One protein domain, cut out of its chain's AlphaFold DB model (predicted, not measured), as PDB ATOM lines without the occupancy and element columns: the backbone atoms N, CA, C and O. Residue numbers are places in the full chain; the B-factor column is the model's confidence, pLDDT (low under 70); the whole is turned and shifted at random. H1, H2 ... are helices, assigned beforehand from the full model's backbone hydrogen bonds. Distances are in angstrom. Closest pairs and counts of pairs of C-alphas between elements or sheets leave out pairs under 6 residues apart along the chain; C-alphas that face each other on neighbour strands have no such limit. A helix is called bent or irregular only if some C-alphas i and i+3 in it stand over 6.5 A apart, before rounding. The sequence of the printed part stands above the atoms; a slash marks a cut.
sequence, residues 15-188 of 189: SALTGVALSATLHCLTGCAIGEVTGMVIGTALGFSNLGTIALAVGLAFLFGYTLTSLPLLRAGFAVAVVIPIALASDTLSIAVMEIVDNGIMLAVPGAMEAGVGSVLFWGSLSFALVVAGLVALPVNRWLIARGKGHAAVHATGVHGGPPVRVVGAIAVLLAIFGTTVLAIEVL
ATOM      1  N   SER A  15      16.041 -27.433  42.530       92.25
ATOM      2  CA  SER A  15      15.320 -27.322  41.254       92.25
ATOM      3  C   SER A  15      15.182 -25.874  40.785       92.25
ATOM      4  O   SER A  15      15.298 -25.613  39.590       92.25
ATOM      5  N   ALA A  16      15.016 -24.926  41.711       92.25
ATOM      6  CA  ALA A  16      14.902 -23.504  41.401       92.25
ATOM      7  C   ALA A  16      16.181 -22.958  40.743       92.25
ATOM      8  O   ALA A  16      16.101 -22.339  39.683       92.25
ATOM      9  N   LEU A  17      17.364 -23.272  41.293       94.25
ATOM     10  CA  LEU A  17      18.650 -22.936  40.665       94.25
ATOM     11  C   LEU A  17      18.764 -23.537  39.257       94.25
ATOM     12  O   LEU A  17      19.234 -22.887  38.327       94.25
ATOM     13  N   THR A  18      18.314 -24.781  39.091       95.69
ATOM     14  CA  THR A  18      18.360 -25.477  37.798       95.69
ATOM     15  C   THR A  18      17.438 -24.815  36.771       95.69
ATOM     16  O   THR A  18      17.820 -24.681  35.613       95.69
ATOM     17  N   GLY A  19      16.270 -24.321  37.192       94.31
ATOM     18  CA  GLY A  19      15.372 -23.542  36.339       94.31
ATOM     19  C   GLY A  19      15.998 -22.229  35.856       94.31
ATOM     20  O   GLY A  19      15.927 -21.921  34.667       94.31
ATOM     21  N   VAL A  20      16.674 -21.492  36.745       94.00
ATOM     22  CA  VAL A  20      17.393 -20.256  36.378       94.00
ATOM     23  C   VAL A  20      18.554 -20.563  35.426       94.00
ATOM     24  O   VAL A  20      18.710 -19.897  34.405       94.00
ATOM     25  N   ALA A  21      19.326 -21.616  35.707       96.38
ATOM     26  CA  ALA A  21      20.420 -22.053  34.843       96.38
ATOM     27  C   ALA A  21      19.940 -22.479  33.449       96.38
ATOM     28  O   ALA A  21      20.583 -22.149  32.454       96.38
ATOM     29  N   LEU A  22      18.799 -23.167  33.362       96.38
ATOM     30  CA  LEU A  22      18.192 -23.548  32.090       96.38
ATOM     31  C   LEU A  22      17.748 -22.319  31.293       96.38
ATOM     32  O   LEU A  22      18.023 -22.241  30.099       96.38
ATOM     33  N   SER A  23      17.119 -21.342  31.951       95.44
ATOM     34  CA  SER A  23      16.736 -20.077  31.314       95.44
ATOM     35  C   SER A  23      17.950 -19.336  30.748       95.44
ATOM     36  O   SER A  23      17.931 -18.931  29.589       95.44
ATOM     37  N   ALA A  24      19.015 -19.200  31.545       95.88
ATOM     38  CA  ALA A  24      20.277 -18.590  31.127       95.88
ATOM     39  C   ALA A  24      20.906 -19.325  29.933       95.88
ATOM     40  O   ALA A  24      21.298 -18.717  28.944       95.88
ATOM     41  N   THR A  25      20.927 -20.656  29.992       97.38
ATOM     42  CA  THR A  25      21.491 -21.491  28.925       97.38
ATOM     43  C   THR A  25      20.722 -21.335  27.622       97.38
ATOM     44  O   THR A  25      21.336 -21.156  26.579       97.38
ATOM     45  N   LEU A  26      19.387 -21.353  27.658       96.88
ATOM     46  CA  LEU A  26      18.573 -21.196  26.452       96.88
ATOM     47  C   LEU A  26      18.670 -19.779  25.862       96.88
ATOM     48  O   LEU A  26      18.603 -19.623  24.643       96.88
ATOM     49  N   HIS A  27      18.883 -18.759  26.697       95.81
ATOM     50  CA  HIS A  27      19.201 -17.404  26.237       95.81
ATOM     51  C   HIS A  27      20.532 -17.365  25.474       95.81
ATOM     52  O   HIS A  27      20.551 -16.933  24.322       95.81
ATOM     53  N   CYS A  28      21.617 -17.876  26.067       96.44
ATOM     54  CA  CYS A  28      22.928 -17.943  25.408       96.44
ATOM     55  C   CYS A  28      22.890 -18.786  24.133       96.44
ATOM     56  O   CYS A  28      23.408 -18.358  23.104       96.44
ATOM     57  N   LEU A  29      22.214 -19.938  24.183       97.31
ATOM     58  CA  LEU A  29      22.044 -20.829  23.039       97.31
ATOM     59  C   LEU A  29      21.333 -20.123  21.883       97.31
ATOM     60  O   LEU A  29      21.684 -20.338  20.731       97.31
ATOM     61  N   THR A  30      20.366 -19.248  22.177       97.06
ATOM     62  CA  THR A  30      19.692 -18.452  21.141       97.06
ATOM     63  C   THR A  30      20.675 -17.507  20.448       97.06
ATOM     64  O   THR A  30      20.683 -17.433  19.223       97.06
ATOM     65  N   GLY A  31      21.509 -16.793  21.211       96.19
ATOM     66  CA  GLY A  31      22.523 -15.894  20.649       96.19
ATOM     67  C   GLY A  31      23.569 -16.636  19.816       96.19
ATOM     68  O   GLY A  31      23.838 -16.231  18.686       96.19
ATOM     69  N   CYS A  32      24.079 -17.747  20.354       97.31
ATOM     70  CA  CYS A  32      25.002 -18.662  19.683       97.31
ATOM     71  C   CYS A  32      24.414 -19.173  18.363       97.31
ATOM     72  O   CYS A  32      24.971 -18.897  17.307       97.31
ATOM     73  N   ALA A  33      23.217 -19.767  18.387       97.69
ATOM     74  CA  ALA A  33      22.566 -20.300  17.193       97.69
ATOM     75  C   ALA A  33      22.332 -19.238  16.103       97.69
ATOM     76  O   ALA A  33      22.517 -19.519  14.921       97.69
ATOM     77  N   ILE A  34      21.933 -18.013  16.474       97.88
ATOM     78  CA  ILE A  34      21.760 -16.921  15.503       97.88
ATOM     79  C   ILE A  34      23.103 -16.552  14.868       97.88
ATOM     80  O   ILE A  34      23.173 -16.383  13.649       97.88
ATOM     81  N   GLY A  35      24.153 -16.408  15.679       98.06
ATOM     82  CA  GLY A  35      25.480 -16.047  15.196       98.06
ATOM     83  C   GLY A  35      26.112 -17.121  14.325       98.06
ATOM     84  O   GLY A  35      26.564 -16.797  13.230       98.06
ATOM     85  N   GLU A  36      26.036 -18.376  14.758       96.75
ATOM     86  CA  GLU A  36      26.502 -19.549  14.021       96.75
ATOM     87  C   GLU A  36      25.820 -19.645  12.657       96.75
ATOM     88  O   GLU A  36      26.469 -19.542  11.619       96.75
ATOM     89  N   VAL A  37      24.485 -19.691  12.622       97.50
ATOM     90  CA  VAL A  37      23.745 -19.768  11.353       97.50
ATOM     91  C   VAL A  37      24.071 -18.587  10.438       97.50
ATOM     92  O   VAL A  37      24.312 -18.775   9.245       97.50
ATOM     93  N   THR A  38      24.104 -17.368  10.979       98.12
ATOM     94  CA  THR A  38      24.388 -16.169  10.180       98.12
ATOM     95  C   THR A  38      25.813 -16.195   9.628       98.12
ATOM     96  O   THR A  38      26.017 -15.914   8.448       98.12
ATOM     97  N   GLY A  39      26.800 -16.545  10.453       97.50
ATOM     98  CA  GLY A  39      28.203 -16.593  10.057       97.50
ATOM     99  C   GLY A  39      28.500 -17.708   9.073       97.50
ATOM    100  O   GLY A  39      29.190 -17.459   8.088       97.50
ATOM    101  N   MET A  40      27.906 -18.885   9.266       95.06
ATOM    102  CA  MET A  40      28.018 -19.999   8.331       95.06
ATOM    103  C   MET A  40      27.413 -19.638   6.970       95.06
ATOM    104  O   MET A  40      28.070 -19.793   5.944       95.06
ATOM    105  N   VAL A  41      26.209 -19.055   6.943       95.94
ATOM    106  CA  VAL A  41      25.572 -18.611   5.689       95.94
ATOM    107  C   VAL A  41      26.401 -17.539   4.982       95.94
ATOM    108  O   VAL A  41      26.639 -17.654   3.779       95.94
ATOM    109  N   ILE A  42      26.865 -16.511   5.700       96.94
ATOM    110  CA  ILE A  42      27.659 -15.426   5.106       96.94
ATOM    111  C   ILE A  42      29.021 -15.942   4.634       96.94
ATOM    112  O   ILE A  42      29.412 -15.670   3.500       96.94
ATOM    113  N   GLY A  43      29.743 -16.685   5.472       95.31
ATOM    114  CA  GLY A  43      31.074 -17.191   5.149       95.31
ATOM    115  C   GLY A  43      31.046 -18.141   3.954       95.31
ATOM    116  O   GLY A  43      31.837 -17.971   3.027       95.31
ATOM    117  N   THR A  44      30.071 -19.057   3.896       91.00
ATOM    118  CA  THR A  44      29.881 -19.923   2.724       91.00
ATOM    119  C   THR A  44      29.508 -19.120   1.478       91.00
ATOM    120  O   THR A  44      30.094 -19.344   0.421       91.00
ATOM    121  N   ALA A  45      28.584 -18.154   1.574       91.12
ATOM    122  CA  ALA A  45      28.176 -17.339   0.426       91.12
ATOM    123  C   ALA A  45      29.323 -16.486  -0.146       91.12
ATOM    124  O   ALA A  45      29.374 -16.247  -1.351       91.12
ATOM    125  N   LEU A  46      30.251 -16.045   0.707       94.19
ATOM    126  CA  LEU A  46      31.439 -15.282   0.315       94.19
ATOM    127  C   LEU A  46      32.644 -16.166  -0.051       94.19
ATOM    128  O   LEU A  46      33.697 -15.633  -0.398       94.19
ATOM    129  N   GLY A  47      32.507 -17.496   0.008       91.94
ATOM    130  CA  GLY A  47      33.567 -18.440  -0.350       91.94
ATOM    131  C   GLY A  47      34.748 -18.452   0.624       91.94
ATOM    132  O   GLY A  47      35.887 -18.660   0.207       91.94
ATOM    133  N   PHE A  48      34.508 -18.186   1.910       95.00
ATOM    134  CA  PHE A  48      35.547 -18.269   2.935       95.00
ATOM    135  C   PHE A  48      36.001 -19.718   3.141       95.00
ATOM    136  O   PHE A  48      35.254 -20.669   2.918       95.00
ATOM    137  N   SER A  49      37.242 -19.890   3.604       94.25
ATOM    138  CA  SER A  49      37.712 -21.193   4.082       94.25
ATOM    139  C   SER A  49      36.937 -21.620   5.330       94.25
ATOM    140  O   SER A  49      36.428 -20.766   6.054       94.25
ATOM    141  N   ASN A  50      36.924 -22.919   5.648       92.06
ATOM    142  CA  ASN A  50      36.270 -23.431   6.860       92.06
ATOM    143  C   ASN A  50      36.702 -22.662   8.117       92.06
ATOM    144  O   ASN A  50      35.859 -22.233   8.894       92.06
ATOM    145  N   LEU A  51      38.005 -22.400   8.275       94.69
ATOM    146  CA  LEU A  51      38.520 -21.622   9.405       94.69
ATOM    147  C   LEU A  51      38.007 -20.173   9.406       94.69
ATOM    148  O   LEU A  51      37.685 -19.643  10.467       94.69
ATOM    149  N   GLY A  52      37.935 -19.526   8.238       97.06
ATOM    150  CA  GLY A  52      37.417 -18.161   8.115       97.06
ATOM    151  C   GLY A  52      35.921 -18.071   8.417       97.06
ATOM    152  O   GLY A  52      35.489 -17.152   9.108       97.06
ATOM    153  N   THR A  53      35.145 -19.047   7.947       95.94
ATOM    154  CA  THR A  53      33.709 -19.170   8.225       95.94
ATOM    155  C   THR A  53      33.459 -19.403   9.713       95.94
ATOM    156  O   THR A  53      32.676 -18.669  10.305       95.94
ATOM    157  N   ILE A  54      34.191 -20.334  10.336       96.31
ATOM    158  CA  ILE A  54      34.121 -20.597  11.783       96.31
ATOM    159  C   ILE A  54      34.479 -19.340  12.580       96.31
ATOM    160  O   ILE A  54      33.752 -18.943  13.481       96.31
ATOM    161  N   ALA A  55      35.569 -18.652  12.232       97.81
ATOM    162  CA  ALA A  55      35.963 -17.432  12.937       97.81
ATOM    163  C   ALA A  55      34.888 -16.330  12.853       97.81
ATOM    164  O   ALA A  55      34.658 -15.615  13.832       97.81
ATOM    165  N   LEU A  56      34.221 -16.199  11.702       98.25
ATOM    166  CA  LEU A  56      33.102 -15.275  11.525       98.25
ATOM    167  C   LEU A  56      31.885 -15.691  12.361       98.25
ATOM    168  O   LEU A  56      31.308 -14.843  13.043       98.25
ATOM    169  N   ALA A  57      31.511 -16.970  12.313       97.75
ATOM    170  CA  ALA A  57      30.411 -17.553  13.073       97.75
ATOM    171  C   ALA A  57      30.586 -17.335  14.579       97.75
ATOM    172  O   ALA A  57      29.734 -16.696  15.198       97.75
ATOM    173  N   VAL A  58      31.758 -17.679  15.115       98.25
ATOM    174  CA  VAL A  58      32.125 -17.448  16.518       98.25
ATOM    175  C   VAL A  58      32.043 -15.966  16.883       98.25
ATOM    176  O   VAL A  58      31.454 -15.587  17.899       98.25
ATOM    177  N   GLY A  59      32.597 -15.082  16.046       98.50
ATOM    178  CA  GLY A  59      32.523 -13.639  16.273       98.50
ATOM    179  C   GLY A  59      31.081 -13.123  16.341       98.50
ATOM    180  O   GLY A  59      30.744 -12.317  17.215       98.50
ATOM    181  N   LEU A  60      30.213 -13.612  15.452       98.62
ATOM    182  CA  LEU A  60      28.796 -13.262  15.433       98.62
ATOM    183  C   LEU A  60      28.027 -13.881  16.605       98.62
ATOM    184  O   LEU A  60      27.156 -13.209  17.154       98.62
ATOM    185  N   ALA A  61      28.355 -15.096  17.037       98.19
ATOM    186  CA  ALA A  61      27.737 -15.743  18.193       98.19
ATOM    187  C   ALA A  61      27.936 -14.922  19.471       98.19
ATOM    188  O   ALA A  61      26.968 -14.612  20.175       98.19
ATOM    189  N   PHE A  62      29.165 -14.460  19.719       98.31
ATOM    190  CA  PHE A  62      29.442 -13.529  20.813       98.31
ATOM    191  C   PHE A  62      28.699 -12.201  20.645       98.31
ATOM    192  O   PHE A  62      28.085 -11.718  21.600       98.31
ATOM    193  N   LEU A  63      28.710 -11.617  19.442       98.31
ATOM    194  CA  LEU A  63      28.014 -10.359  19.171       98.31
ATOM    195  C   LEU A  63      26.512 -10.459  19.476       98.31
ATOM    196  O   LEU A  63      25.969  -9.606  20.183       98.31
ATOM    197  N   PHE A  64      25.834 -11.486  18.960       98.00
ATOM    198  CA  PHE A  64      24.403 -11.684  19.175       98.00
ATOM    199  C   PHE A  64      24.091 -12.038  20.625       98.00
ATOM    200  O   PHE A  64      23.150 -11.469  21.179       98.00
ATOM    201  N   GLY A  65      24.894 -12.887  21.267       96.06
ATOM    202  CA  GLY A  65      24.764 -13.188  22.689       96.06
ATOM    203  C   GLY A  65      24.788 -11.929  23.557       96.06
ATOM    204  O   GLY A  65      23.799 -11.622  24.231       96.06
ATOM    205  N   TYR A  66      25.848 -11.121  23.436       97.06
ATOM    206  CA  TYR A  66      25.960  -9.863  24.179       97.06
ATOM    207  C   TYR A  66      24.848  -8.876  23.828       97.06
ATOM    208  O   TYR A  66      24.375  -8.147  24.703       97.06
ATOM    209  N   THR A  67      24.405  -8.842  22.570       95.88
ATOM    210  CA  THR A  67      23.310  -7.964  22.136       95.88
ATOM    211  C   THR A  67      21.990  -8.355  22.794       95.88
ATOM    212  O   THR A  67      21.279  -7.477  23.289       95.88
ATOM    213  N   LEU A  68      21.665  -9.651  22.856       95.31
ATOM    214  CA  LEU A  68      20.441 -10.142  23.493       95.31
ATOM    215  C   LEU A  68      20.397  -9.810  24.988       95.31
ATOM    216  O   LEU A  68      19.323  -9.493  25.501       95.31
ATOM    217  N   THR A  69      21.541  -9.827  25.676       95.38
ATOM    218  CA  THR A  69      21.635  -9.406  27.083       95.38
ATOM    219  C   THR A  69      21.592  -7.889  27.244       95.38
ATOM    220  O   THR A  69      20.894  -7.363  28.112       95.38
ATOM    221  N   SER A  70      22.319  -7.161  26.398       96.56
ATOM    222  CA  SER A  70      22.483  -5.712  26.532       96.56
ATOM    223  C   SER A  70      21.205  -4.945  26.218       96.56
ATOM    224  O   SER A  70      20.885  -3.947  26.861       96.56
ATOM    225  N   LEU A  71      20.456  -5.400  25.218       95.88
ATOM    226  CA  LEU A  71      19.352  -4.641  24.653       95.88
ATOM    227  C   LEU A  71      18.180  -4.418  25.637       95.88
ATOM    228  O   LEU A  71      17.706  -3.281  25.722       95.88
ATOM    229  N   PRO A  72      17.710  -5.414  26.414       95.06
ATOM    230  CA  PRO A  72      16.730  -5.183  27.477       95.06
ATOM    231  C   PRO A  72      17.227  -4.216  28.559       95.06
ATOM    232  O   PRO A  72      16.462  -3.365  29.002       95.06
ATOM    233  N   LEU A  73      18.506  -4.297  28.946       95.94
ATOM    234  CA  LEU A  73      19.095  -3.426  29.970       95.94
ATOM    235  C   LEU A  73      19.155  -1.967  29.505       95.94
ATOM    236  O   LEU A  73      18.747  -1.062  30.229       95.94
ATOM    237  N   LEU A  74      19.588  -1.734  28.264       97.06
ATOM    238  CA  LEU A  74      19.586  -0.398  27.664       97.06
ATOM    239  C   LEU A  74      18.163   0.167  27.564       97.06
ATOM    240  O   LEU A  74      17.941   1.336  27.866       97.06
ATOM    241  N   ARG A  75      17.177  -0.667  27.203       95.75
ATOM    242  CA  ARG A  75      15.758  -0.268  27.174       95.75
ATOM    243  C   ARG A  75      15.185   0.031  28.555       95.75
ATOM    244  O   ARG A  75      14.297   0.869  28.660       95.75
ATOM    245  N   ALA A  76      15.707  -0.612  29.593       95.56
ATOM    246  CA  ALA A  76      15.386  -0.313  30.984       95.56
ATOM    247  C   ALA A  76      16.111   0.942  31.519       95.56
ATOM    248  O   ALA A  76      15.945   1.287  32.685       95.56
ATOM    249  N   GLY A  77      16.894   1.641  30.684       96.38
ATOM    250  CA  GLY A  77      17.539   2.911  31.027       96.38
ATOM    251  C   GLY A  77      18.925   2.783  31.664       96.38
ATOM    252  O   GLY A  77      19.468   3.783  32.131       96.38
ATOM    253  N   PHE A  78      19.523   1.587  31.682       97.06
ATOM    254  CA  PHE A  78      20.882   1.413  32.197       97.06
ATOM    255  C   PHE A  78      21.906   2.102  31.287       97.06
ATOM    256  O   PHE A  78      21.844   2.011  30.060       97.06
ATOM    257  N   ALA A  79      22.898   2.757  31.895       97.00
ATOM    258  CA  ALA A  79      24.012   3.341  31.159       97.00
ATOM    259  C   ALA A  79      24.866   2.247  30.496       97.00
ATOM    260  O   ALA A  79      25.139   1.211  31.102       97.00
ATOM    261  N   VAL A  80      25.375   2.509  29.287       96.69
ATOM    262  CA  VAL A  80      26.228   1.572  28.525       96.69
ATOM    263  C   VAL A  80      27.416   1.061  29.355       96.69
ATOM    264  O   VAL A  80      27.734  -0.125  29.313       96.69
ATOM    265  N   ALA A  81      28.019   1.929  30.177       96.50
ATOM    266  CA  ALA A  81      29.129   1.583  31.066       96.50
ATOM    267  C   ALA A  81      28.777   0.527  32.136       96.50
ATOM    268  O   ALA A  81      29.667  -0.160  32.625       96.50
ATOM    269  N   VAL A  82      27.494   0.385  32.487       96.25
ATOM    270  CA  VAL A  82      26.990  -0.657  33.396       96.25
ATOM    271  C   VAL A  82      26.617  -1.919  32.618       96.25
ATOM    272  O   VAL A  82      26.874  -3.027  33.076       96.25
ATOM    273  N   VAL A  83      26.044  -1.758  31.422       97.00
ATOM    274  CA  VAL A  83      25.570  -2.877  30.597       97.00
ATOM    275  C   VAL A  83      26.717  -3.742  30.075       97.00
ATOM    276  O   VAL A  83      26.625  -4.966  30.148       97.00
ATOM    277  N   ILE A  84      27.803  -3.130  29.585       96.88
ATOM    278  CA  ILE A  84      28.923  -3.868  28.978       96.88
ATOM    279  C   ILE A  84      29.522  -4.899  29.953       96.88
ATOM    280  O   ILE A  84      29.582  -6.075  29.591       96.88
ATOM    281  N   PRO A  85      29.922  -4.534  31.190       96.75
ATOM    282  CA  PRO A  85      30.436  -5.513  32.142       96.75
ATOM    283  C   PRO A  85      29.434  -6.616  32.486       96.75
ATOM    284  O   PRO A  85      29.849  -7.755  32.678       96.75
ATOM    285  N   ILE A  86      28.132  -6.303  32.548       95.69
ATOM    286  CA  ILE A  86      27.089  -7.297  32.836       95.69
ATOM    287  C   ILE A  86      27.012  -8.328  31.711       95.69
ATOM    288  O   ILE A  86      27.097  -9.516  32.007       95.69
ATOM    289  N   ALA A  87      26.911  -7.891  30.451       95.88
ATOM    290  CA  ALA A  87      26.826  -8.787  29.296       95.88
ATOM    291  C   ALA A  87      28.085  -9.657  29.145       95.88
ATOM    292  O   ALA A  87      28.001 -10.870  28.954       95.88
ATOM    293  N   LEU A  88      29.268  -9.058  29.319       96.25
ATOM    294  CA  LEU A  88      30.523  -9.809  29.312       96.25
ATOM    295  C   LEU A  88      30.560 -10.837  30.451       96.25
ATOM    296  O   LEU A  88      30.900 -11.997  30.230       96.25
ATOM    297  N   ALA A  89      30.192 -10.445  31.670       95.31
ATOM    298  CA  ALA A  89      30.208 -11.354  32.810       95.31
ATOM    299  C   ALA A  89      29.166 -12.474  32.693       95.31
ATOM    300  O   ALA A  89      29.426 -13.571  33.192       95.31
ATOM    301  N   SER A  90      28.008 -12.214  32.075       94.75
ATOM    302  CA  SER A  90      26.926 -13.187  31.952       94.75
ATOM    303  C   SER A  90      27.155 -14.208  30.855       94.75
ATOM    304  O   SER A  90      26.975 -15.399  31.110       94.75
ATOM    305  N   ASP A  91      27.608 -13.758  29.686       96.88
ATOM    306  CA  ASP A  91      27.490 -14.567  28.477       96.88
ATOM    307  C   ASP A  91      28.829 -15.198  28.067       96.88
ATOM    308  O   ASP A  91      28.837 -16.307  27.539       96.88
ATOM    309  N   THR A  92      29.970 -14.549  28.359       97.38
ATOM    310  CA  THR A  92      31.282 -14.922  27.782       97.38
ATOM    311  C   THR A  92      31.629 -16.391  27.997       97.38
ATOM    312  O   THR A  92      31.952 -17.095  27.046       97.38
ATOM    313  N   LEU A  93      31.574 -16.873  29.244       98.00
ATOM    314  CA  LEU A  93      31.973 -18.249  29.542       98.00
ATOM    315  C   LEU A  93      30.970 -19.266  28.979       98.00
ATOM    316  O   LEU A  93      31.384 -20.320  28.511       98.00
ATOM    317  N   SER A  94      29.671 -18.951  29.004       97.50
ATOM    318  CA  SER A  94      28.644 -19.831  28.440       97.50
ATOM    319  C   SER A  94      28.811 -19.967  26.932       97.50
ATOM    320  O   SER A  94      28.820 -21.086  26.431       97.50
ATOM    321  N   ILE A  95      28.956 -18.842  26.226       98.06
ATOM    322  CA  ILE A  95      29.132 -18.818  24.773       98.06
ATOM    323  C   ILE A  95      30.446 -19.499  24.418       98.06
ATOM    324  O   ILE A  95      30.419 -20.439  23.647       98.06
ATOM    325  N   ALA A  96      31.567 -19.156  25.059       98.44
ATOM    326  CA  ALA A  96      32.850 -19.804  24.777       98.44
ATOM    327  C   ALA A  96      32.785 -21.337  24.877       98.44
ATOM    328  O   ALA A  96      33.333 -22.035  24.029       98.44
ATOM    329  N   VAL A  97      32.105 -21.870  25.899       98.62
ATOM    330  CA  VAL A  97      31.893 -23.318  26.035       98.62
ATOM    331  C   VAL A  97      31.028 -23.859  24.899       98.62
ATOM    332  O   VAL A  97      31.365 -24.901  24.343       98.62
ATOM    333  N   MET A  98      29.940 -23.168  24.554       98.56
ATOM    334  CA  MET A  98      29.068 -23.580  23.455       98.56
ATOM    335  C   MET A  98      29.818 -23.593  22.123       98.56
ATOM    336  O   MET A  98      29.814 -24.622  21.468       98.56
ATOM    337  N   GLU A  99      30.541 -22.524  21.784       98.25
ATOM    338  CA  GLU A  99      31.306 -22.394  20.539       98.25
ATOM    339  C   GLU A  99      32.362 -23.492  20.388       98.25
ATOM    340  O   GLU A  99      32.519 -24.059  19.310       98.25
ATOM    341  N   ILE A 100      33.079 -23.820  21.472       98.56
ATOM    342  CA  ILE A 100      34.088 -24.888  21.460       98.56
ATOM    343  C   ILE A 100      33.437 -26.241  21.164       98.56
ATOM    344  O   ILE A 100      33.973 -27.023  20.379       98.56
ATOM    345  N   VAL A 101      32.311 -26.537  21.816       98.62
ATOM    346  CA  VAL A 101      31.613 -27.817  21.644       98.62
ATOM    347  C   VAL A 101      30.956 -27.892  20.269       98.62
ATOM    348  O   VAL A 101      31.103 -28.906  19.594       98.62
ATOM    349  N   ASP A 102      30.275 -26.830  19.852       97.81
ATOM    350  CA  ASP A 102      29.544 -26.749  18.592       97.81
ATOM    351  C   ASP A 102      30.486 -26.922  17.395       97.81
ATOM    352  O   ASP A 102      30.389 -27.902  16.652       97.81
ATOM    353  N   ASN A 103      31.510 -26.068  17.297       97.38
ATOM    354  CA  ASN A 103      32.510 -26.155  16.236       97.38
ATOM    355  C   ASN A 103      33.342 -27.441  16.329       97.38
ATOM    356  O   ASN A 103      33.716 -28.017  15.308       97.38
ATOM    357  N   GLY A 104      33.604 -27.935  17.543       97.56
ATOM    358  CA  GLY A 104      34.263 -29.223  17.749       97.56
ATOM    359  C   GLY A 104      33.475 -30.385  17.143       97.56
ATOM    360  O   GLY A 104      34.060 -31.240  16.480       97.56
ATOM    361  N   ILE A 105      32.150 -30.397  17.313       97.75
ATOM    362  CA  ILE A 105      31.266 -31.403  16.713       97.75
ATOM    363  C   ILE A 105      31.186 -31.208  15.199       97.75
ATOM    364  O   ILE A 105      31.347 -32.183  14.469       97.75
ATOM    365  N   MET A 106      31.007 -29.976  14.718       96.62
ATOM    366  CA  MET A 106      30.949 -29.682  13.281       96.62
ATOM    367  C   MET A 106      32.207 -30.135  12.533       96.62
ATOM    368  O   MET A 106      32.114 -30.643  11.418       96.62
ATOM    369  N   LEU A 107      33.380 -30.006  13.157       95.69
ATOM    370  CA  LEU A 107      34.645 -30.496  12.608       95.69
ATOM    371  C   LEU A 107      34.823 -32.014  12.752       95.69
ATOM    372  O   LEU A 107      35.546 -32.618  11.960       95.69
ATOM    373  N   ALA A 108      34.206 -32.633  13.762       96.38
ATOM    374  CA  ALA A 108      34.309 -34.069  14.012       96.38
ATOM    375  C   ALA A 108      33.356 -34.904  13.144       96.38
ATOM    376  O   ALA A 108      33.678 -36.054  12.839       96.38
ATOM    377  N   VAL A 109      32.199 -34.359  12.753       95.88
ATOM    378  CA  VAL A 109      31.258 -35.041  11.856       95.88
ATOM    379  C   VAL A 109      31.829 -35.047  10.429       95.88
ATOM    380  O   VAL A 109      31.998 -33.979   9.831       95.88
ATOM    381  N   PRO A 110      32.112 -36.226   9.841       93.94
ATOM    382  CA  PRO A 110      32.680 -36.309   8.501       93.94
ATOM    383  C   PRO A 110      31.787 -35.632   7.459       93.94
ATOM    384  O   PRO A 110      30.587 -35.879   7.398       93.94
ATOM    385  N   GLY A 111      32.377 -34.770   6.632       91.94
ATOM    386  CA  GLY A 111      31.678 -34.109   5.529       91.94
ATOM    387  C   GLY A 111      30.713 -32.985   5.925       91.94
ATOM    388  O   GLY A 111      30.239 -32.297   5.027       91.94
ATOM    389  N   ALA A 112      30.456 -32.727   7.215       93.50
ATOM    390  CA  ALA A 112      29.498 -31.700   7.642       93.50
ATOM    391  C   ALA A 112      29.860 -30.293   7.136       93.50
ATOM    392  O   ALA A 112      29.015 -29.603   6.568       93.50
ATOM    393  N   MET A 113      31.126 -29.892   7.291       93.25
ATOM    394  CA  MET A 113      31.616 -28.590   6.819       93.25
ATOM    395  C   MET A 113      31.662 -28.492   5.288       93.25
ATOM    396  O   MET A 113      31.354 -27.443   4.732       93.25
ATOM    397  N   GLU A 114      31.993 -29.590   4.607       90.81
ATOM    398  CA  GLU A 114      32.129 -29.627   3.144       90.81
ATOM    399  C   GLU A 114      30.773 -29.668   2.425       90.81
ATOM    400  O   GLU A 114      30.627 -29.123   1.333       90.81
ATOM    401  N   ALA A 115      29.758 -30.288   3.036       89.44
ATOM    402  CA  ALA A 115      28.418 -30.396   2.461       89.44
ATOM    403  C   ALA A 115      27.714 -29.028   2.347       89.44
ATOM    404  O   ALA A 115      26.851 -28.838   1.486       89.44
ATOM    405  N   GLY A 116      28.104 -28.066   3.193       85.62
ATOM    406  CA  GLY A 116      27.669 -26.673   3.138       85.62
ATOM    407  C   GLY A 116      26.188 -26.444   3.465       85.62
ATOM    408  O   GLY A 116      25.390 -27.373   3.620       85.62
ATOM    409  N   VAL A 117      25.798 -25.165   3.529       92.38
ATOM    410  CA  VAL A 117      24.477 -24.698   4.009       92.38
ATOM    411  C   VAL A 117      23.268 -25.167   3.185       92.38
ATOM    412  O   VAL A 117      22.128 -24.994   3.611       92.38
ATOM    413  N   GLY A 118      23.486 -25.753   2.006       92.50
ATOM    414  CA  GLY A 118      22.426 -26.334   1.176       92.50
ATOM    415  C   GLY A 118      22.079 -27.787   1.518       92.50
ATOM    416  O   GLY A 118      21.117 -28.320   0.967       92.50
ATOM    417  N   SER A 119      22.850 -28.444   2.389       95.06
ATOM    418  CA  SER A 119      22.735 -29.883   2.643       95.06
ATOM    419  C   SER A 119      21.981 -30.217   3.932       95.06
ATOM    420  O   SER A 119      22.068 -29.511   4.937       95.06
ATOM    421  N   VAL A 120      21.271 -31.349   3.927       96.44
ATOM    422  CA  VAL A 120      20.615 -31.880   5.133       96.44
ATOM    423  C   VAL A 120      21.651 -32.301   6.178       96.44
ATOM    424  O   VAL A 120      21.441 -32.034   7.359       96.44
ATOM    425  N   LEU A 121      22.780 -32.883   5.750       96.44
ATOM    426  CA  LEU A 121      23.887 -33.264   6.632       96.44
ATOM    427  C   LEU A 121      24.404 -32.066   7.438       96.44
ATOM    428  O   LEU A 121      24.552 -32.175   8.654       96.44
ATOM    429  N   PHE A 122      24.621 -30.914   6.795       96.19
ATOM    430  CA  PHE A 122      25.041 -29.692   7.479       96.19
ATOM    431  C   PHE A 122      24.047 -29.274   8.566       96.19
ATOM    432  O   PHE A 122      24.418 -29.131   9.730       96.19
ATOM    433  N   TRP A 123      22.766 -29.129   8.211       97.62
ATOM    434  CA  TRP A 123      21.742 -28.679   9.159       97.62
ATOM    435  C   TRP A 123      21.493 -29.686  10.280       97.62
ATOM    436  O   TRP A 123      21.251 -29.280  11.418       97.62
ATOM    437  N   GLY A 124      21.556 -30.984   9.981       97.75
ATOM    438  CA  GLY A 124      21.460 -32.042  10.981       97.75
ATOM    439  C   GLY A 124      22.630 -32.001  11.963       97.75
ATOM    440  O   GLY A 124      22.410 -32.028  13.175       97.75
ATOM    441  N   SER A 125      23.852 -31.839  11.448       97.75
ATOM    442  CA  SER A 125      25.071 -31.718  12.256       97.75
ATOM    443  C   SER A 125      25.027 -30.484  13.154       97.75
ATOM    444  O   SER A 125      25.196 -30.623  14.361       97.75
ATOM    445  N   LEU A 126      24.699 -29.312  12.599       97.62
ATOM    446  CA  LEU A 126      24.618 -28.050  13.345       97.62
ATOM    447  C   LEU A 126      23.528 -28.095  14.424       97.62
ATOM    448  O   LEU A 126      23.739 -27.681  15.557       97.62
ATOM    449  N   SER A 127      22.358 -28.654  14.100       98.12
ATOM    450  CA  SER A 127      21.262 -28.803  15.069       98.12
ATOM    451  C   SER A 127      21.658 -29.694  16.247       98.12
ATOM    452  O   SER A 127      21.350 -29.382  17.398       98.12
ATOM    453  N   PHE A 128      22.341 -30.804  15.963       98.38
ATOM    454  CA  PHE A 128      22.854 -31.706  16.989       98.38
ATOM    455  C   PHE A 128      23.951 -31.032  17.827       98.38
ATOM    456  O   PHE A 128      23.891 -31.070  19.057       98.38
ATOM    457  N   ALA A 129      24.907 -30.378  17.167       98.19
ATOM    458  CA  ALA A 129      26.028 -29.688  17.787       98.19
ATOM    459  C   ALA A 129      25.561 -28.599  18.770       98.19
ATOM    460  O   ALA A 129      25.925 -28.656  19.947       98.19
ATOM    461  N   LEU A 130      24.631 -27.730  18.354       98.06
ATOM    462  CA  LEU A 130      24.056 -26.670  19.190       98.06
ATOM    463  C   LEU A 130      23.351 -27.227  20.433       98.06
ATOM    464  O   LEU A 130      23.491 -26.695  21.539       98.06
ATOM    465  N   VAL A 131      22.592 -28.318  20.289       98.19
ATOM    466  CA  VAL A 131      21.917 -28.948  21.433       98.19
ATOM    467  C   VAL A 131      22.939 -29.512  22.415       98.19
ATOM    468  O   VAL A 131      22.818 -29.277  23.619       98.19
ATOM    469  N   VAL A 132      23.953 -30.227  21.927       98.62
ATOM    470  CA  VAL A 132      25.008 -30.784  22.784       98.62
ATOM    471  C   VAL A 132      25.792 -29.664  23.471       98.62
ATOM    472  O   VAL A 132      25.999 -29.727  24.683       98.62
ATOM    473  N   ALA A 133      26.137 -28.599  22.750       98.44
ATOM    474  CA  ALA A 133      26.749 -27.391  23.291       98.44
ATOM    475  C   ALA A 133      25.909 -26.780  24.426       98.44
ATOM    476  O   ALA A 133      26.427 -26.509  25.514       98.44
ATOM    477  N   GLY A 134      24.593 -26.652  24.228       98.00
ATOM    478  CA  GLY A 134      23.655 -26.209  25.259       98.00
ATOM    479  C   GLY A 134      23.634 -27.114  26.494       98.00
ATOM    480  O   GLY A 134      23.698 -26.628  27.626       98.00
ATOM    481  N   LEU A 135      23.600 -28.435  26.298       98.44
ATOM    482  CA  LEU A 135      23.634 -29.412  27.391       98.44
ATOM    483  C   LEU A 135      24.935 -29.333  28.200       98.44
ATOM    484  O   LEU A 135      24.894 -29.441  29.427       98.44
ATOM    485  N   VAL A 136      26.072 -29.103  27.537       98.56
ATOM    486  CA  VAL A 136      27.383 -28.945  28.189       98.56
ATOM    487  C   VAL A 136      27.496 -27.599  28.911       98.56
ATOM    488  O   VAL A 136      28.073 -27.529  29.997       98.56
ATOM    489  N   ALA A 137      26.909 -26.531  28.374       98.38
ATOM    490  CA  ALA A 137      26.921 -25.213  29.006       98.38
ATOM    491  C   ALA A 137      25.967 -25.102  30.212       98.38
ATOM    492  O   ALA A 137      26.218 -24.316  31.128       98.38
ATOM    493  N   LEU A 138      24.905 -25.912  30.272       98.25
ATOM    494  CA  LEU A 138      23.959 -25.927  31.394       98.25
ATOM    495  C   LEU A 138      24.624 -26.080  32.779       98.25
ATOM    496  O   LEU A 138      24.368 -25.241  33.652       98.25
ATOM    497  N   PRO A 139      25.478 -27.093  33.039       97.81
ATOM    498  CA  PRO A 139      26.166 -27.212  34.323       97.81
ATOM    499  C   PRO A 139      27.133 -26.050  34.595       97.81
ATOM    500  O   PRO A 139      27.282 -25.659  35.755       97.81
ATOM    501  N   VAL A 140      27.735 -25.453  33.559       98.00
ATOM    502  CA  VAL A 140      28.606 -24.271  33.688       98.00
ATOM    503  C   VAL A 140      27.802 -23.069  34.180       98.00
ATOM    504  O   VAL A 140      28.160 -22.445  35.181       98.00
ATOM    505  N   ASN A 141      26.658 -22.800  33.548       97.88
ATOM    506  CA  ASN A 141      25.751 -21.728  33.951       97.88
ATOM    507  C   ASN A 141      25.207 -21.951  35.359       97.88
ATOM    508  O   ASN A 141      25.198 -21.031  36.178       97.88
ATOM    509  N   ARG A 142      24.834 -23.192  35.684       97.56
ATOM    510  CA  ARG A 142      24.383 -23.559  37.029       97.56
ATOM    511  C   ARG A 142      25.451 -23.277  38.085       97.56
ATOM    512  O   ARG A 142      25.133 -22.727  39.137       97.56
ATOM    513  N   TRP A 143      26.705 -23.625  37.806       96.81
ATOM    514  CA  TRP A 143      27.832 -23.372  38.705       96.81
ATOM    515  C   TRP A 143      28.128 -21.877  38.879       96.81
ATOM    516  O   TRP A 143      28.376 -21.434  40.003       96.81
ATOM    517  N   LEU A 144      28.065 -21.089  37.800       96.12
ATOM    518  CA  LEU A 144      28.236 -19.636  37.859       96.12
ATOM    519  C   LEU A 144      27.149 -18.981  38.715       96.12
ATOM    520  O   LEU A 144      27.468 -18.220  39.631       96.12
ATOM    521  N   ILE A 145      25.882 -19.317  38.459       95.88
ATOM    522  CA  ILE A 145      24.733 -18.722  39.153       95.88
ATOM    523  C   ILE A 145      24.753 -19.075  40.642       95.88
ATOM    524  O   ILE A 145      24.547 -18.190  41.470       95.88
ATOM    525  N   ALA A 146      25.101 -20.316  41.002       94.69
ATOM    526  CA  ALA A 146      25.254 -20.728  42.402       94.69
ATOM    527  C   ALA A 146      26.296 -19.893  43.173       94.69
ATOM    528  O   ALA A 146      26.248 -19.815  44.397       94.69
ATOM    529  N   ARG A 147      27.238 -19.257  42.464       93.38
ATOM    530  CA  ARG A 147      28.273 -18.374  43.024       93.38
ATOM    531  C   ARG A 147      27.964 -16.883  42.850       93.38
ATOM    532  O   ARG A 147      28.856 -16.064  43.054       93.38
ATOM    533  N   GLY A 148      26.748 -16.527  42.432       93.00
ATOM    534  CA  GLY A 148      26.367 -15.139  42.157       93.00
ATOM    535  C   GLY A 148      27.080 -14.526  40.946       93.00
ATOM    536  O   GLY A 148      27.204 -13.308  40.861       93.00
ATOM    537  N   LYS A 149      27.577 -15.354  40.017       94.00
ATOM    538  CA  LYS A 149      28.267 -14.938  38.785       94.00
ATOM    539  C   LYS A 149      27.428 -15.257  37.545       94.00
ATOM    540  O   LYS A 149      26.372 -15.885  37.633       94.00
ATOM    541  N   GLY A 150      27.913 -14.860  36.372       94.25
ATOM    542  CA  GLY A 150      27.217 -15.144  35.122       94.25
ATOM    543  C   GLY A 150      25.903 -14.369  35.039       94.25
ATOM    544  O   GLY A 150      25.815 -13.210  35.451       94.25
ATOM    545  N   HIS A 151      24.850 -15.043  34.580       94.44
ATOM    546  CA  HIS A 151      23.501 -14.477  34.506       94.44
ATOM    547  C   HIS A 151      22.924 -14.020  35.851       94.44
ATOM    548  O   HIS A 151      21.974 -13.238  35.857       94.44
ATOM    549  N   ALA A 152      23.513 -14.408  36.988       93.19
ATOM    550  CA  ALA A 152      23.151 -13.826  38.277       93.19
ATOM    551  C   ALA A 152      23.296 -12.290  38.293       93.19
ATOM    552  O   ALA A 152      22.479 -11.611  38.912       93.19
ATOM    553  N   ALA A 153      24.275 -11.738  37.561       92.38
ATOM    554  CA  ALA A 153      24.468 -10.293  37.426       92.38
ATOM    555  C   ALA A 153      23.291  -9.613  36.708       92.38
ATOM    556  O   ALA A 153      22.856  -8.545  37.127       92.38
ATOM    557  N   VAL A 154      22.736 -10.254  35.672       92.12
ATOM    558  CA  VAL A 154      21.538  -9.765  34.969       92.12
ATOM    559  C   VAL A 154      20.329  -9.834  35.898       92.12
ATOM    560  O   VAL A 154      19.618  -8.846  36.053       92.12
ATOM    561  N   HIS A 155      20.129 -10.959  36.588       90.75
ATOM    562  CA  HIS A 155      19.019 -11.116  37.533       90.75
ATOM    563  C   HIS A 155      19.042 -10.083  38.668       90.75
ATOM    564  O   HIS A 155      17.982  -9.607  39.068       90.75
ATOM    565  N   ALA A 156      20.226  -9.686  39.147       90.44
ATOM    566  CA  ALA A 156      20.369  -8.656  40.177       90.44
ATOM    567  C   ALA A 156      19.839  -7.274  39.741       90.44
ATOM    568  O   ALA A 156      19.476  -6.467  40.594       90.44
ATOM    569  N   THR A 157      19.746  -7.007  38.433       90.69
ATOM    570  CA  THR A 157      19.172  -5.757  37.904       90.69
ATOM    571  C   THR A 157      17.643  -5.707  37.970       90.69
ATOM    572  O   THR A 157      17.064  -4.643  37.775       90.69
ATOM    573  N   GLY A 158      16.975  -6.848  38.194       89.75
ATOM    574  CA  GLY A 158      15.517  -6.978  38.090       89.75
ATOM    575  C   GLY A 158      14.978  -6.936  36.653       89.75
ATOM    576  O   GLY A 158      13.776  -7.079  36.445       89.75
ATOM    577  N   VAL A 159      15.848  -6.764  35.654       89.44
ATOM    578  CA  VAL A 159      15.474  -6.803  34.241       89.44
ATOM    579  C   VAL A 159      15.510  -8.246  33.759       89.44
ATOM    580  O   VAL A 159      16.508  -8.956  33.892       89.44
ATOM    581  N   HIS A 160      14.406  -8.674  33.159       83.25
ATOM    582  CA  HIS A 160      14.302  -9.962  32.494       83.25
ATOM    583  C   HIS A 160      14.023  -9.731  31.014       83.25
ATOM    584  O   HIS A 160      13.197  -8.899  30.640       83.25
ATOM    585  N   GLY A 161      14.738 -10.461  30.171       79.19
ATOM    586  CA  GLY A 161      14.603 -10.401  28.728       79.19
ATOM    587  C   GLY A 161      14.966 -11.743  28.114       79.19
ATOM    588  O   GLY A 161      15.328 -12.681  28.823       79.19
ATOM    589  N   GLY A 162      14.853 -11.816  26.795       78.56
ATOM    590  CA  GLY A 162      15.097 -13.037  26.040       78.56
ATOM    591  C   GLY A 162      13.809 -13.755  25.623       78.56
ATOM    592  O   GLY A 162      12.705 -13.397  26.046       78.56
ATOM    593  N   PRO A 163      13.936 -14.735  24.720       81.88
ATOM    594  CA  PRO A 163      12.805 -15.497  24.205       81.88
ATOM    595  C   PRO A 163      12.143 -16.370  25.289       81.88
ATOM    596  O   PRO A 163      12.778 -16.739  26.279       81.88
ATOM    597  N   PRO A 164      10.869 -16.769  25.110       90.06
ATOM    598  CA  PRO A 164      10.183 -17.623  26.072       90.06
ATOM    599  C   PRO A 164      10.878 -18.986  26.217       90.06
ATOM    600  O   PRO A 164      10.896 -19.781  25.279       90.06
ATOM    601  N   VAL A 165      11.369 -19.297  27.420       91.31
ATOM    602  CA  VAL A 165      12.120 -20.530  27.748       91.31
ATOM    603  C   VAL A 165      11.423 -21.800  27.249       91.31
ATOM    604  O   VAL A 165      12.065 -22.687  26.699       91.31
ATOM    605  N   ARG A 166      10.093 -21.882  27.387       93.50
ATOM    606  CA  ARG A 166       9.306 -23.041  26.925       93.50
ATOM    607  C   ARG A 166       9.345 -23.215  25.408       93.50
ATOM    608  O   ARG A 166       9.401 -24.342  24.934       93.50
ATOM    609  N   VAL A 167       9.310 -22.111  24.666       94.62
ATOM    610  CA  VAL A 167       9.341 -22.122  23.199       94.62
ATOM    611  C   VAL A 167      10.728 -22.531  22.724       94.62
ATOM    612  O   VAL A 167      10.845 -23.466  21.940       94.62
ATOM    613  N   VAL A 168      11.779 -21.899  23.256       94.69
ATOM    614  CA  VAL A 168      13.166 -22.237  22.895       94.69
ATOM    615  C   VAL A 168      13.489 -23.679  23.269       94.69
ATOM    616  O   VAL A 168      14.072 -24.398  22.469       94.69
ATOM    617  N   GLY A 169      13.057 -24.134  24.448       94.62
ATOM    618  CA  GLY A 169      13.228 -25.519  24.874       94.62
ATOM    619  C   GLY A 169      12.527 -26.513  23.946       94.62
ATOM    620  O   GLY A 169      13.121 -27.522  23.581       94.62
ATOM    621  N   ALA A 170      11.299 -26.221  23.506       96.75
ATOM    622  CA  ALA A 170      10.595 -27.066  22.541       96.75
ATOM    623  C   ALA A 170      11.314 -27.111  21.184       96.75
ATOM    624  O   ALA A 170      11.473 -28.188  20.613       96.75
ATOM    625  N   ILE A 171      11.798 -25.965  20.694       96.81
ATOM    626  CA  ILE A 171      12.597 -25.891  19.464       96.81
ATOM    627  C   ILE A 171      13.876 -26.720  19.611       96.81
ATOM    628  O   ILE A 171      14.163 -27.539  18.744       96.81
ATOM    629  N   ALA A 172      14.601 -26.580  20.723       96.25
ATOM    630  CA  ALA A 172      15.818 -27.346  20.982       96.25
ATOM    631  C   ALA A 172      15.558 -28.862  20.977       96.25
ATOM    632  O   ALA A 172      16.348 -29.613  20.417       96.25
ATOM    633  N   VAL A 173      14.429 -29.321  21.527       97.50
ATOM    634  CA  VAL A 173      14.037 -30.741  21.469       97.50
ATOM    635  C   VAL A 173      13.787 -31.198  20.031       97.50
ATOM    636  O   VAL A 173      14.261 -32.262  19.639       97.50
ATOM    637  N   LEU A 174      13.076 -30.405  19.225       98.12
ATOM    638  CA  LEU A 174      12.833 -30.738  17.817       98.12
ATOM    639  C   LEU A 174      14.140 -30.796  17.015       98.12
ATOM    640  O   LEU A 174      14.342 -31.738  16.249       98.12
ATOM    641  N   LEU A 175      15.041 -29.836  17.234       97.31
ATOM    642  CA  LEU A 175      16.371 -29.807  16.622       97.31
ATOM    643  C   LEU A 175      17.223 -31.006  17.047       97.31
ATOM    644  O   LEU A 175      17.899 -31.594  16.208       97.31
ATOM    645  N   ALA A 176      17.136 -31.424  18.312       97.25
ATOM    646  CA  ALA A 176      17.827 -32.609  18.810       97.25
ATOM    647  C   ALA A 176      17.364 -33.878  18.085       97.25
ATOM    648  O   ALA A 176      18.190 -34.680  17.647       97.25
ATOM    649  N   ILE A 177      16.045 -34.049  17.931       98.31
ATOM    650  CA  ILE A 177      15.454 -35.195  17.227       98.31
ATOM    651  C   ILE A 177      15.887 -35.190  15.761       98.31
ATOM    652  O   ILE A 177      16.358 -36.211  15.260       98.31
ATOM    653  N   PHE A 178      15.750 -34.045  15.091       98.31
ATOM    654  CA  PHE A 178      16.142 -33.879  13.695       98.31
ATOM    655  C   PHE A 178      17.628 -34.193  13.487       98.31
ATOM    656  O   PHE A 178      17.954 -35.084  12.706       98.31
ATOM    657  N   GLY A 179      18.516 -33.532  14.233       97.44
ATOM    658  CA  GLY A 179      19.961 -33.708  14.098       97.44
ATOM    659  C   GLY A 179      20.419 -35.131  14.401       97.44
ATOM    660  O   GLY A 179      21.149 -35.723  13.611       97.44
ATOM    661  N   THR A 180      19.912 -35.733  15.482       97.44
ATOM    662  CA  THR A 180      20.243 -37.125  15.831       97.44
ATOM    663  C   THR A 180      19.778 -38.097  14.750       97.44
ATOM    664  O   THR A 180      20.487 -39.046  14.431       97.44
ATOM    665  N   THR A 181      18.602 -37.861  14.162       97.62
ATOM    666  CA  THR A 181      18.057 -38.716  13.100       97.62
ATOM    667  C   THR A 181      18.895 -38.620  11.828       97.62
ATOM    668  O   THR A 181      19.235 -39.653  11.261       97.62
ATOM    669  N   VAL A 182      19.270 -37.407  11.404       96.94
ATOM    670  CA  VAL A 182      20.146 -37.205  10.238       96.94
ATOM    671  C   VAL A 182      21.479 -37.920  10.444       96.94
ATOM    672  O   VAL A 182      21.855 -38.744   9.618       96.94
ATOM    673  N   LEU A 183      22.154 -37.683  11.572       95.88
ATOM    674  CA  LEU A 183      23.454 -38.303  11.843       95.88
ATOM    675  C   LEU A 183      23.367 -39.830  11.965       95.88
ATOM    676  O   LEU A 183      24.263 -40.531  11.510       95.88
ATOM    677  N   ALA A 184      22.287 -40.364  12.540       95.38
ATOM    678  CA  ALA A 184      22.082 -41.807  12.615       95.38
ATOM    679  C   ALA A 184      21.890 -42.443  11.229       95.38
ATOM    680  O   ALA A 184      22.372 -43.548  11.008       95.38
ATOM    681  N   ILE A 185      21.205 -41.759  10.306       93.81
ATOM    682  CA  ILE A 185      21.032 -42.228   8.924       93.81
ATOM    683  C   ILE A 185      22.371 -42.220   8.186       93.81
ATOM    684  O   ILE A 185      22.695 -43.202   7.531       93.81
ATOM    685  N   GLU A 186      23.161 -41.159   8.326       90.88
ATOM    686  CA  GLU A 186      24.463 -41.018   7.655       90.88
ATOM    687  C   GLU A 186      25.478 -42.079   8.110       90.88
ATOM    688  O   GLU A 186      26.307 -42.517   7.327       90.88
ATOM    689  N   VAL A 187      25.386 -42.565   9.353       85.62
ATOM    690  CA  VAL A 187      26.218 -43.686   9.842       85.62
ATOM    691  C   VAL A 187      25.837 -45.033   9.201       85.62
ATOM    692  O   VAL A 187      26.624 -45.979   9.245       85.62
ATOM    693  N   LEU A 188      24.634 -45.153   8.634       83.94
ATOM    694  CA  LEU A 188      24.124 -46.392   8.034       83.94
ATOM    695  C   LEU A 188      24.378 -46.503   6.521       83.94
ATOM    696  O   LEU A 188      24.065 -47.552   5.952       83.94
TER     697      LEU A 188
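AT A GLANCE: This is residues 15 to 188 of the 189 residues of the protein "DUF4396 domain-containing protein" of Thermoleophilaceae bacterium (UniProt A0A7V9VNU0). The long helix H1 runs through the middle of a compact body of crossed helices, with H2 packed on one side of it and H5 on the other. The arm H3b and H7 pack on H1 and H5 from different sides, while the short H4 and H6 lie near opposite ends. The printed part has 174 residues with seven named helices, H1 to H7 in chain order, and no named strand: the class is all helix. The whole is compact, with a radius of gyration of the C-alphas of 16.3 A and spans of 49 by 37 by 24 A.

HOW THE PARTS SIT: H1, residues 15 to 45, touches H2, residues 50 to 75, at a steep tilt of 49 degrees, opposite ways; the closest C-alphas, of Gly 35 and Ala 61, are 3.8 A apart. H3, residues 80 to 108, was assigned as one helix by its hydrogen bonds but is bent, with C-alphas 90 and 93 7.5 A apart; its arms H3a, residues 80 to 90, and H3b, residues 93 to 108, stand at a steep tilt of 52 degrees. H2 touches H3a with residues 66 to 74 alone, closest at the C-alphas of Tyr 66 and Ala 87, 5.3 A. H4, residues 112 to 115, touches H5, residues 120 to 146, closest at the C-alphas of Ala 112 and Phe 122, 4.9 A. H5 touches H3b at a shallow tilt of 29 degrees, opposite ways, with the C-alphas of Met 98 and Ala 133 closest at 4.5 A. H5 also touches H1, closest at the C-alphas of Ala 21 and Arg 142, 4.8 A; their tilt of 36 degrees is only just steep. H6, residues 152 to 156, touches H3a, closest at the C-alphas of Ile 86 and Ala 153, 6.1 A. H7, residues 165 to 186, touches H5 at a steep tilt of 45 degrees, opposite ways, with the C-alphas of Gly 124 and Gly 179 closest at 3.8 A. H2 and H5 are apart, as are H3b and H7. Every O i to N i+4 pair is within hydrogen-bond range in H1, H3b, H6 and H7, against 20 of 22 in H2, 5 of 7 in H3a and 21 of 23 in H5; H4 is too short for such a pair.

IN THESE COORDINATES: H1 begins at C-alpha 15 (15.320, -27.322, 41.254) and is 44.0 A long. H2 measures 37.0 A, with a kink of 29 degrees near residue 69. H5 measures 39.2 A, with a kink of 28 degrees near residue 139. H7 measures 31.2 A and ends at C-alpha 186 (24.463, -41.018, 7.655).

THE WHOLE: The C-alphas farthest apart, of Ala 79 and Leu 188, are 54.8 A apart. The printed part has no cut and no long link. Its mean pLDDT is 95.4, and no printed residue is under 70.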